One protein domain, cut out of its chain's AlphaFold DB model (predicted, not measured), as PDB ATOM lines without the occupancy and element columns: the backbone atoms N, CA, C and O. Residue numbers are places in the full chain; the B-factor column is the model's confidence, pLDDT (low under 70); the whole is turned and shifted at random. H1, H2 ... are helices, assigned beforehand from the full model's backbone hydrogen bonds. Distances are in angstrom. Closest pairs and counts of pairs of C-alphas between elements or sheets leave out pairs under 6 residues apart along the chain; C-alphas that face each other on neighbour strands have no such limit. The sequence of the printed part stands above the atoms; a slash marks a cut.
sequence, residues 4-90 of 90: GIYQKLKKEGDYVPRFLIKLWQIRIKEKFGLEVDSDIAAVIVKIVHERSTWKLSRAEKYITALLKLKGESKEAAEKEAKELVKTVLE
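AT A GLANCE: This is residues 4 to 90 of the 90 residues of an uncharacterized protein of Thermoplasmatales archaeon I-plasma (UniProt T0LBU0). Helices H3, H4 and H5 fold back and forth as two successive hairpins, H3 and H4 nearly side by side and H5 crossing H4 at a slant; H2 lies across H3 on the side away from H4. H1 lies at the margin, near H4 but touching no helix. The printed part has 87 residues with five named helices, H1 to H5 in order, and no named strand: its class is all helix. It is compact, with a radius of gyration of the C-alphas of 12.3 A, and spans 32 by 30 by 26 A.

HOW THE PARTS SIT: Begin with the longest helix, H5, residues 74 to 89. It touches H4, residues 55 to 69, opposite ways at a steep tilt of 43 degrees; look at Thr 64 and Ala 77, their closest C-alphas, 4.9 A apart. The two form a helical hairpin. H4 also forms a helical hairpin with H3, residues 38 to 49: they touch, opposite ways at a shallow tilt of 7 degrees, and the closest C-alphas are those of Ile 47 and Lys 55, 5.8 A apart. H3, with residues 44 to 48 alone, only just touches residues 88 to 89 of H5, with 3 pairs of C-alphas within 8 A; the closest are those of Val 48 and Leu 89, 7.1 A apart. Next find H2, residues 18 to 32, about perpendicular to H3 at 86 degrees. With residues 20 to 25 alone it touches H3, the closest C-alphas being those of Ile 21 and Ala 42, 5.6 A apart. With residues 28 to 32 alone it only just touches residues 87 to 88 of H5, again with 3 pairs within 8 A; the closest C-alphas are those of Ile 28 and Val 88, 7.2 A apart. H2 and H4 are apart. H1, residues 4 to 11, is near H4 and apart from H2, H3 and H5. The helix packing is mostly crossed, with 1 of 5 touching pairs at a shallow tilt. In H1, H2, H4 and H5 every O i to N i+4 pair is within hydrogen-bond range; in H3, 7 of 8 are.

IN THESE COORDINATES: Find C-alpha 74 at (46.454, 29.225, 61.836); from there H5 runs 21.6 A to C-alpha 89 at (57.843, 20.800, 45.557). H4, residues 55 to 69, is 21.3 A long, H2, residues 18 to 32, is 20.9 A, and H3, residues 38 to 49, is 16.9 A. H1, residues 4 to 11, begins at C-alpha 4, (38.336, 37.336, 47.919), and is 10.1 A long.

THE WHOLE: The C-alphas farthest apart, those of Gly 4 and Glu 30, are 33.7 A apart. The printed part has no cut. The link from H1 to H2 is short, and the other three are tight; residues 49 to 54, of which 49 belongs to H3, stand free. The mean pLDDT of the printed part is 87.6, but residues 4 to 15 are under 70.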
ATOM      1  N   GLY A   4      37.338  36.646  48.744       53.97
ATOM      2  CA  GLY A   4      38.336  37.336  47.919       53.97
ATOM      3  C   GLY A   4      39.416  36.414  47.348       53.97
ATOM      4  O   GLY A   4      39.686  36.456  46.152       53.97
ATOM      5  N   ILE A   5      39.996  35.537  48.175       53.31
ATOM      6  CA  ILE A   5      41.055  34.608  47.741       53.31
ATOM      7  C   ILE A   5      40.474  33.523  46.828       53.31
ATOM      8  O   ILE A   5      41.027  33.275  45.765       53.31
ATOM      9  N   TYR A   6      39.318  32.949  47.173       53.50
ATOM     10  CA  TYR A   6      38.640  31.944  46.343       53.50
ATOM     11  C   TYR A   6      38.188  32.509  45.005       53.50
ATOM     12  O   TYR A   6      38.377  31.874  43.972       53.50
ATOM     13  N   GLN A   7      37.615  33.715  44.997       52.75
ATOM     14  CA  GLN A   7      37.252  34.377  43.751       52.75
ATOM     15  C   GLN A   7      38.482  34.759  42.938       52.75
ATOM     16  O   GLN A   7      38.387  34.715  41.720       52.75
ATOM     17  N   LYS A   8      39.625  35.071  43.560       52.53
ATOM     18  CA  LYS A   8      40.885  35.322  42.847       52.53
ATOM     19  C   LYS A   8      41.469  34.037  42.247       52.53
ATOM     20  O   LYS A   8      41.755  34.024  41.058       52.53
ATOM     21  N   LEU A   9      41.497  32.939  43.006       52.09
ATOM     22  CA  LEU A   9      41.875  31.596  42.533       52.09
ATOM     23  C   LEU A   9      40.951  31.070  41.418       52.09
ATOM     24  O   LEU A   9      41.388  30.282  40.582       52.09
ATOM     25  N   LYS A  10      39.680  31.496  41.418       51.88
ATOM     26  CA  LYS A  10      38.665  31.154  40.409       51.88
ATOM     27  C   LYS A  10      38.658  32.108  39.201       51.88
ATOM     28  O   LYS A  10      38.320  31.662  38.110       51.88
ATOM     29  N   LYS A  11      38.985  33.399  39.376       50.38
ATOM     30  CA  LYS A  11      39.064  34.419  38.303       50.38
ATOM     31  C   LYS A  11      40.370  34.348  37.516       50.38
ATOM     32  O   LYS A  11      40.346  34.613  36.321       50.38
ATOM     33  N   GLU A  12      41.486  33.998  38.153       49.56
ATOM     34  CA  GLU A  12      42.742  33.680  37.466       49.56
ATOM     35  C   GLU A  12      42.613  32.263  36.882       49.56
ATOM     36  O   GLU A  12      43.012  31.259  37.478       49.56
ATOM     37  N   GLY A  13      41.912  32.184  35.752       46.16
ATOM     38  CA  GLY A  13      41.549  30.957  35.058       46.16
ATOM     39  C   GLY A  13      42.727  30.211  34.439       46.16
ATOM     40  O   GLY A  13      42.794  30.109  33.224       46.16
ATOM     41  N   ASP A  14      43.558  29.582  35.260       56.31
ATOM     42  CA  ASP A  14      44.237  28.354  34.850       56.31
ATOM     43  C   ASP A  14      43.395  27.182  35.343       56.31
ATOM     44  O   ASP A  14      43.500  26.716  36.485       56.31
ATOM     45  N   TYR A  15      42.466  26.765  34.484       68.31
ATOM     46  CA  TYR A  15      41.752  25.506  34.623       68.31
ATOM     47  C   TYR A  15      42.784  24.381  34.733       68.31
ATOM     48  O   TYR A  15      43.524  24.127  33.788       68.31
ATOM     49  N   VAL A  16      42.830  23.697  35.880       78.56
ATOM     50  CA  VAL A  16      43.566  22.437  36.000       78.56
ATOM     51  C   VAL A  16      42.594  21.317  35.638       78.56
ATOM     52  O   VAL A  16      41.616  21.112  36.365       78.56
ATOM     53  N   PRO A  17      42.820  20.582  34.536       85.38
ATOM     54  CA  PRO A  17      42.005  19.431  34.196       85.38
ATOM     55  C   PRO A  17      41.847  18.465  35.373       85.38
ATOM     56  O   PRO A  17      42.829  18.057  35.994       85.38
ATOM     57  N   ARG A  18      40.609  18.034  35.649       86.25
ATOM     58  CA  ARG A  18      40.304  17.131  36.778       86.25
ATOM     59  C   ARG A  18      41.138  15.847  36.776       86.25
ATOM     60  O   ARG A  18      41.468  15.339  37.842       86.25
ATOM     61  N   PHE A  19      41.481  15.322  35.598       90.44
ATOM     62  CA  PHE A  19      42.319  14.127  35.500       90.44
ATOM     63  C   PHE A  19      43.749  14.382  36.001       90.44
ATOM     64  O   PHE A  19      44.313  13.509  36.651       90.44
ATOM     65  N   LEU A  20      44.310  15.580  35.781       90.50
ATOM     66  CA  LEU A  20      45.621  15.953  36.316       90.50
ATOM     67  C   LEU A  20      45.580  16.067  37.836       90.50
ATOM     68  O   LEU A  20      46.492  15.579  38.490       90.50
ATOM     69  N   ILE A  21      44.511  16.632  38.400       93.56
ATOM     70  CA  ILE A  21      44.325  16.684  39.858       93.56
ATOM     71  C   ILE A  21      44.375  15.265  40.438       93.56
ATOM     72  O   ILE A  21      45.173  14.999  41.331       93.56
ATOM     73  N   LYS A  22      43.592  14.333  39.875       95.00
ATOM     74  CA  LYS A  22      43.571  12.934  40.328       95.00
ATOM     75  C   LYS A  22      44.926  12.243  40.170       95.00
ATOM     76  O   LYS A  22      45.373  11.578  41.097       95.00
ATOM     77  N   LEU A  23      45.590  12.415  39.026       96.31
ATOM     78  CA  LEU A  23      46.922  11.846  38.788       96.31
ATOM     79  C   LEU A  23      47.942  12.348  39.809       96.31
ATOM     80  O   LEU A  23      48.762  11.573  40.293       96.31
ATOM     81  N   TRP A  24      47.886  13.631  40.160       95.38
ATOM     82  CA  TRP A  24      48.785  14.197  41.156       95.38
ATOM     83  C   TRP A  24      48.453  13.751  42.577       95.38
ATOM     84  O   TRP A  24      49.384  13.472  43.321       95.38
ATOM     85  N   GLN A  25      47.178  13.589  42.941       96.88
ATOM     86  CA  GLN A  25      46.801  12.975  44.223       96.88
ATOM     87  C   GLN A  25      47.372  11.554  44.350       96.88
ATOM     88  O   GLN A  25      47.991  11.233  45.362       96.88
ATOM     89  N   ILE A  26      47.232  10.733  43.299       97.56
ATOM     90  CA  ILE A  26      47.808   9.379  43.243       97.56
ATOM     91  C   ILE A  26      49.331   9.447  43.384       97.56
ATOM     92  O   ILE A  26      49.895   8.818  44.274       97.56
ATOM     93  N   ARG A  27      49.998  10.273  42.570       96.19
ATOM     94  CA  ARG A  27      51.458  10.426  42.600       96.19
ATOM     95  C   ARG A  27      51.968  10.871  43.972       96.19
ATOM     96  O   ARG A  27      53.011  10.390  44.403       96.19
ATOM     97  N   ILE A  28      51.282  11.805  44.629       96.06
ATOM     98  CA  ILE A  28      51.671  12.306  45.953       96.06
ATOM     99  C   ILE A  28      51.547  11.192  46.994       96.06
ATOM    100  O   ILE A  28      52.486  10.967  47.757       96.06
ATOM    101  N   LYS A  29      50.441  10.443  46.963       97.06
ATOM    102  CA  LYS A  29      50.233   9.292  47.843       97.06
ATOM    103  C   LYS A  29      51.290   8.211  47.630       97.06
ATOM    104  O   LYS A  29      51.873   7.735  48.596       97.06
ATOM    105  N   GLU A  30      51.580   7.856  46.384       97.25
ATOM    106  CA  GLU A  30      52.549   6.806  46.053       97.25
ATOM    107  C   GLU A  30      53.993   7.193  46.387       97.25
ATOM    108  O   GLU A  30      54.757   6.357  46.862       97.25
ATOM    109  N   LYS A  31      54.386   8.448  46.137       96.19
ATOM    110  CA  LYS A  31      55.774   8.891  46.336       96.19
ATOM    111  C   LYS A  31      56.087   9.335  47.755       96.19
ATOM    112  O   LYS A  31      57.223   9.175  48.188       96.19
ATOM    113  N   PHE A  32      55.114   9.929  48.439       95.00
ATOM    114  CA  PHE A  32      55.334  10.600  49.721       95.00
ATOM    115  C   PHE A  32      54.464  10.040  50.851       95.00
ATOM    116  O   PHE A  32      54.643  10.439  51.995       95.00
ATOM    117  N   GLY A  33      53.522   9.135  50.563       94.25
ATOM    118  CA  GLY A  33      52.605   8.589  51.570       94.25
ATOM    119  C   GLY A  33      51.559   9.591  52.068       94.25
ATOM    120  O   GLY A  33      50.937   9.346  53.097       94.25
ATOM    121  N   LEU A  34      51.370  10.715  51.367       93.56
ATOM    122  CA  LEU A  34      50.472  11.798  51.775       93.56
ATOM    123  C   LEU A  34      49.147  11.744  51.010       93.56
ATOM    124  O   LEU A  34      49.126  11.593  49.787       93.56
ATOM    125  N   GLU A  35      48.038  11.935  51.718       94.25
ATOM    126  CA  GLU A  35      46.730  12.162  51.104       94.25
ATOM    127  C   GLU A  35      46.423  13.656  51.095       94.25
ATOM    128  O   GLU A  35      46.572  14.338  52.104       94.25
ATOM    129  N   VAL A  36      46.019  14.179  49.937       93.69
ATOM    130  CA  VAL A  36      45.730  15.607  49.773       93.69
ATOM    131  C   VAL A  36      44.395  15.803  49.077       93.69
ATOM    132  O   VAL A  36      44.062  15.096  48.122       93.69
ATOM    133  N   ASP A  37      43.652  16.813  49.512       93.56
ATOM    134  CA  ASP A  37      42.386  17.179  48.881       93.56
ATOM    135  C   ASP A  37      42.586  17.759  47.480       93.56
ATOM    136  O   ASP A  37      43.641  18.307  47.145       93.56
ATOM    137  N   SER A  38      41.538  17.685  46.657       91.69
ATOM    138  CA  SER A  38      41.585  18.130  45.260       91.69
ATOM    139  C   SER A  38      41.992  19.597  45.102       91.69
ATOM    140  O   SER A  38      42.705  19.921  44.155       91.69
ATOM    141  N   ASP A  39      41.602  20.468  46.035       91.69
ATOM    142  CA  ASP A  39      41.980  21.886  46.005       91.69
ATOM    143  C   ASP A  39      43.480  22.085  46.267       91.69
ATOM    144  O   ASP A  39      44.129  22.890  45.598       91.69
ATOM    145  N   ILE A  40      44.052  21.311  47.195       94.06
ATOM    146  CA  ILE A  40      45.489  21.342  47.505       94.06
ATOM    147  C   ILE A  40      46.277  20.761  46.330       94.06
ATOM    148  O   ILE A  40      47.230  21.378  45.856       94.06
ATOM    149  N   ALA A  41      45.835  19.623  45.787       94.69
ATOM    150  CA  ALA A  41      46.423  19.041  44.587       94.69
ATOM    151  C   ALA A  41      46.381  20.014  43.398       94.69
ATOM    152  O   ALA A  41      47.368  20.144  42.680       94.69
ATOM    153  N   ALA A  42      45.285  20.754  43.208       92.44
ATOM    154  CA  ALA A  42      45.195  21.764  42.157       92.44
ATOM    155  C   ALA A  42      46.232  22.886  42.334       92.44
ATOM    156  O   ALA A  42      46.838  23.307  41.346       92.44
ATOM    157  N   VAL A  43      46.480  23.341  43.569       92.69
ATOM    158  CA  VAL A  43      47.559  24.301  43.862       92.69
ATOM    159  C   VAL A  43      48.917  23.709  43.490       92.69
ATOM    160  O   VAL A  43      49.679  24.354  42.774       92.69
ATOM    161  N   ILE A  44      49.203  22.470  43.895       93.19
ATOM    162  CA  ILE A  44      50.470  21.791  43.582       93.19
ATOM    163  C   ILE A  44      50.686  21.720  42.068       93.19
ATOM    164  O   ILE A  44      51.738  22.139  41.584       93.19
ATOM    165  N   VAL A  45      49.684  21.267  41.302       92.56
ATOM    166  CA  VAL A  45      49.788  21.179  39.836       92.56
ATOM    167  C   VAL A  45      50.128  22.535  39.226       92.56
ATOM    168  O   VAL A  45      51.006  22.606  38.367       92.56
ATOM    169  N   LYS A  46      49.483  23.613  39.681       87.94
ATOM    170  CA  LYS A  46      49.775  24.967  39.190       87.94
ATOM    171  C   LYS A  46      51.218  25.367  39.479       87.94
ATOM    172  O   LYS A  46      51.938  25.775  38.575       87.94
ATOM    173  N   ILE A  47      51.653  25.193  40.722       90.38
ATOM    174  CA  ILE A  47      52.975  25.631  41.178       90.38
ATOM    175  C   ILE A  47      54.109  24.869  40.484       90.38
ATOM    176  O   ILE A  47      55.140  25.463  40.165       90.38
ATOM    177  N   VAL A  48      53.917  23.585  40.173       89.12
ATOM    178  CA  VAL A  48      54.900  22.795  39.410       89.12
ATOM    179  C   VAL A  48      55.162  23.397  38.027       89.12
ATOM    180  O   VAL A  48      56.306  23.400  37.572       89.12
ATOM    181  N   HIS A  49      54.133  23.947  37.379       84.88
ATOM    182  CA  HIS A  49      54.236  24.529  36.037       84.88
ATOM    183  C   HIS A  49      54.520  26.041  36.055       84.88
ATOM    184  O   HIS A  49      54.783  26.632  35.007       84.88
ATOM    185  N   GLU A  50      54.515  26.676  37.230       85.00
ATOM    186  CA  GLU A  50      54.767  28.105  37.366       85.00
ATOM    187  C   GLU A  50      56.271  28.435  37.272       85.00
ATOM    188  O   GLU A  50      57.123  27.838  37.941       85.00
ATOM    189  N   ARG A  51      56.605  29.458  36.474       80.44
ATOM    190  CA  ARG A  51      57.968  29.996  36.307       80.44
ATOM    191  C   ARG A  51      58.218  31.231  37.179       80.44
ATOM    192  O   ARG A  51      58.699  32.252  36.696       80.44
ATOM    193  N   SER A  52      57.872  31.157  38.463       86.88
ATOM    194  CA  SER A  52      58.116  32.233  39.432       86.88
ATOM    195  C   SER A  52      59.089  31.788  40.519       86.88
ATOM    196  O   SER A  52      58.995  30.671  41.021       86.88
ATOM    197  N   THR A  53      59.983  32.681  40.944       88.62
ATOM    198  CA  THR A  53      60.862  32.458  42.106       88.62
ATOM    199  C   THR A  53      60.091  32.438  43.431       88.62
ATOM    200  O   THR A  53      60.568  31.879  44.411       88.62
ATOM    201  N   TRP A  54      58.868  32.978  43.458       88.56
ATOM    202  CA  TRP A  54      58.014  33.061  44.651       88.56
ATOM    203  C   TRP A  54      56.965  31.946  44.722       88.56
ATOM    204  O   TRP A  54      56.091  31.967  45.591       88.56
ATOM    205  N   LYS A  55      57.026  30.981  43.799       89.69
ATOM    206  CA  LYS A  55      56.000  29.948  43.635       89.69
ATOM    207  C   LYS A  55      55.812  29.091  44.892       89.69
ATOM    208  O   LYS A  55      54.680  28.816  45.267       89.69
ATOM    209  N   LEU A  56      56.893  28.764  45.604       93.69
ATOM    210  CA  LEU A  56      56.830  27.956  46.828       93.69
ATOM    211  C   LEU A  56      56.136  28.714  47.967       93.69
ATOM    212  O   LEU A  56      55.135  28.242  48.492       93.69
ATOM    213  N   SER A  57      56.556  29.953  48.249       93.56
ATOM    214  CA  SER A  57      55.889  30.797  49.257       93.56
ATOM    215  C   SER A  57      54.415  31.061  48.918       93.56
ATOM    216  O   SER A  57      53.561  31.171  49.800       93.56
ATOM    217  N   ARG A  58      54.078  31.161  47.626       91.44
ATOM    218  CA  ARG A  58      52.685  31.288  47.185       91.44
ATOM    219  C   ARG A  58      51.896  29.998  47.421       91.44
ATOM    220  O   ARG A  58      50.760  30.081  47.888       91.44
ATOM    221  N   ALA A  59      52.494  28.838  47.149       93.38
ATOM    222  CA  ALA A  59      51.913  27.531  47.440       93.38
ATOM    223  C   ALA A  59      51.574  27.402  48.928       93.38
ATOM    224  O   ALA A  59      50.425  27.121  49.262       93.38
ATOM    225  N   GLU A  60      52.530  27.713  49.807       96.12
ATOM    226  CA  GLU A  60      52.344  27.671  51.263       96.12
ATOM    227  C   GLU A  60      51.151  28.534  51.687       96.12
ATOM    228  O   GLU A  60      50.262  28.069  52.403       96.12
ATOM    229  N   LYS A  61      51.070  29.773  51.184       94.94
ATOM    230  CA  LYS A  61      49.966  30.698  51.496       94.94
ATOM    231  C   LYS A  61      48.607  30.174  51.041       94.94
ATOM    232  O   LYS A  61      47.623  30.327  51.766       94.94
ATOM    233  N   TYR A  62      48.526  29.596  49.845       93.31
ATOM    234  CA  TYR A  62      47.268  29.058  49.328       93.31
ATOM    235  C   TYR A  62      46.834  27.808  50.079       93.31
ATOM    236  O   TYR A  62      45.671  27.716  50.467       93.31
ATOM    237  N   ILE A  63      47.758  26.893  50.347       95.69
ATOM    238  CA  ILE A  63      47.463  25.657  51.074       95.69
ATOM    239  C   ILE A  63      47.063  25.979  52.516       95.69
ATOM    240  O   ILE A  63      46.013  25.523  52.956       95.69
ATOM    241  N   THR A  64      47.770  26.892  53.191       96.56
ATOM    242  CA  THR A  64      47.372  27.408  54.514       96.56
ATOM    243  C   THR A  64      45.936  27.942  54.503       96.56
ATOM    244  O   THR A  64      45.150  27.664  55.406       96.56
ATOM    245  N   ALA A  65      45.558  28.720  53.482       94.81
ATOM    246  CA  ALA A  65      44.203  29.258  53.385       94.81
ATOM    247  C   ALA A  65      43.142  28.156  53.215       94.81
ATOM    248  O   ALA A  65      42.070  28.264  53.813       94.81
ATOM    249  N   LEU A  66      43.442  27.108  52.438       93.69
ATOM    250  CA  LEU A  66      42.558  25.953  52.247       93.69
ATOM    251  C   LEU A  66      42.378  25.159  53.548       93.69
ATOM    252  O   LEU A  66      41.250  24.825  53.898       93.69
ATOM    253  N   LEU A  67      43.466  24.894  54.276       94.81
ATOM    254  CA  LEU A  67      43.451  24.159  55.546       94.81
ATOM    255  C   LEU A  67      42.668  24.916  56.628       94.81
ATOM    256  O   LEU A  67      41.754  24.374  57.251       94.81
ATOM    257  N   LYS A  68      42.893  26.230  56.753       95.69
ATOM    258  CA  LYS A  68      42.116  27.085  57.670       95.69
ATOM    259  C   LYS A  68      40.614  27.046  57.403       95.69
ATOM    260  O   LYS A  68      39.816  27.169  58.327       95.69
ATOM    261  N   LEU A  69      40.205  26.901  56.144       92.00
ATOM    262  CA  LEU A  69      38.786  26.823  55.795       92.00
ATOM    263  C   LEU A  69      38.152  25.471  56.081       92.00
ATOM    264  O   LEU A  69      36.929  25.396  56.171       92.00
ATOM    265  N   LYS A  70      38.970  24.444  56.300       89.06
ATOM    266  CA  LYS A  70      38.540  23.151  56.832       89.06
ATOM    267  C   LYS A  70      38.500  23.122  58.361       89.06
ATOM    268  O   LYS A  70      38.077  22.124  58.930       89.06
ATOM    269  N   GLY A  71      38.877  24.221  59.019       93.31
ATOM    270  CA  GLY A  71      38.772  24.386  60.467       93.31
ATOM    271  C   GLY A  71      40.088  24.249  61.228       93.31
ATOM    272  O   GLY A  71      40.069  24.294  62.455       93.31
ATOM    273  N   GLU A  72      41.224  24.120  60.542       93.50
ATOM    274  CA  GLU A  72      42.521  24.109  61.218       93.50
ATOM    275  C   GLU A  72      42.875  25.467  61.830       93.50
ATOM    276  O   GLU A  72      42.526  26.536  61.309       93.50
ATOM    277  N   SER A  73      43.621  25.424  62.938       96.81
ATOM    278  CA  SER A  73      44.212  26.629  63.512       96.81
ATOM    279  C   SER A  73      45.234  27.226  62.549       96.81
ATOM    280  O   SER A  73      45.785  26.550  61.680       96.81
ATOM    281  N   LYS A  74      45.503  28.525  62.701       93.94
ATOM    282  CA  LYS A  74      46.454  29.225  61.836       93.94
ATOM    283  C   LYS A  74      47.838  28.572  61.905       93.94
ATOM    284  O   LYS A  74      48.438  28.334  60.864       93.94
ATOM    285  N   GLU A  75      48.312  28.279  63.109       96.38
ATOM    286  CA  GLU A  75      49.638  27.716  63.357       96.38
ATOM    287  C   GLU A  75      49.760  26.290  62.804       96.38
ATOM    288  O   GLU A  75      50.786  25.955  62.210       96.38
ATOM    289  N   ALA A  76      48.717  25.464  62.959       96.94
ATOM    290  CA  ALA A  76      48.688  24.113  62.399       96.94
ATOM    291  C   ALA A  76      48.707  24.158  60.866       96.94
ATOM    292  O   ALA A  76      49.584  23.554  60.253       96.94
ATOM    293  N   ALA A  77      47.836  24.977  60.272       96.81
ATOM    294  CA  ALA A  77      47.734  25.125  58.826       96.81
ATOM    295  C   ALA A  77      49.029  25.656  58.189       96.81
ATOM    296  O   ALA A  77      49.425  25.196  57.121       96.81
ATOM    297  N   GLU A  78      49.703  26.622  58.825       97.56
ATOM    298  CA  GLU A  78      50.988  27.152  58.342       97.56
ATOM    299  C   GLU A  78      52.093  26.092  58.407       97.56
ATOM    300  O   GLU A  78      52.888  25.964  57.469       97.56
ATOM    301  N   LYS A  79      52.135  25.314  59.494       97.81
ATOM    302  CA  LYS A  79      53.105  24.230  59.659       97.81
ATOM    303  C   LYS A  79      52.885  23.130  58.620       97.81
ATOM    304  O   LYS A  79      53.832  22.766  57.925       97.81
ATOM    305  N   GLU A  80      51.654  22.649  58.485       96.62
ATOM    306  CA  GLU A  80      51.301  21.587  57.543       96.62
ATOM    307  C   GLU A  80      51.534  22.025  56.093       96.62
ATOM    308  O   GLU A  80      52.166  21.304  55.321       96.62
ATOM    309  N   ALA A  81      51.123  23.243  55.725       96.75
ATOM    310  CA  ALA A  81      51.361  23.770  54.384       96.75
ATOM    311  C   ALA A  81      52.857  23.833  54.042       96.75
ATOM    312  O   ALA A  81      53.245  23.468  52.931       96.75
ATOM    313  N   LYS A  82      53.699  24.268  54.986       97.06
ATOM    314  CA  LYS A  82      55.154  24.323  54.803       97.06
ATOM    315  C   LYS A  82      55.763  22.932  54.645       97.06
ATOM    316  O   LYS A  82      56.577  22.721  53.747       97.06
ATOM    317  N   GLU A  83      55.378  21.984  55.496       96.69
ATOM    318  CA  GLU A  83      55.850  20.596  55.411       96.69
ATOM    319  C   GLU A  83      55.451  19.952  54.079       96.69
ATOM    320  O   GLU A  83      56.281  19.325  53.416       96.69
ATOM    321  N   LEU A  84      54.214  20.170  53.638       96.25
ATOM    322  CA  LEU A  84      53.701  19.637  52.384       96.25
ATOM    323  C   LEU A  84      54.397  20.251  51.164       96.25
ATOM    324  O   LEU A  84      54.801  19.515  50.263       96.25
ATOM    325  N   VAL A  85      54.589  21.574  51.128       95.62
ATOM    326  CA  VAL A  85      55.317  22.239  50.032       95.62
ATOM    327  C   VAL A  85      56.755  21.746  49.969       95.62
ATOM    328  O   VAL A  85      57.195  21.336  48.898       95.62
ATOM    329  N   LYS A  86      57.451  21.698  51.107       95.75
ATOM    330  CA  LYS A  86      58.817  21.176  51.182       95.75
ATOM    331  C   LYS A  86      58.913  19.724  50.710       95.75
ATOM    332  O   LYS A  86      59.863  19.361  50.039       95.75
ATOM    333  N   THR A  87      57.944  18.885  51.060       95.50
ATOM    334  CA  THR A  87      57.984  17.458  50.708       95.50
ATOM    335  C   THR A  87      57.696  17.218  49.226       95.50
ATOM    336  O   THR A  87      58.255  16.302  48.628       95.50
ATOM    337  N   VAL A  88      56.793  18.002  48.633       94.00
ATOM    338  CA  VAL A  88      56.267  17.729  47.286       94.00
ATOM    339  C   VAL A  88      56.935  18.577  46.196       94.00
ATOM    340  O   VAL A  88      56.961  18.152  45.037       94.00
ATOM    341  N   LEU A  89      57.419  19.779  46.526       88.88
ATOM    342  CA  LEU A  89      57.843  20.800  45.557       88.88
ATOM    343  C   LEU A  89      59.316  21.232  45.668       88.88
ATOM    344  O   LEU A  89      59.775  21.932  44.760       88.88
ATOM    345  N   GLU A  90      60.029  20.839  46.729       85.19
ATOM    346  CA  GLU A  90      61.489  20.998  46.892       85.19
ATOM    347  C   GLU A  90      62.204  19.652  46.724       85.19
ATOM    348  O   GLU A  90      63.279  19.651  46.081       85.19
TER     349      GLU A  90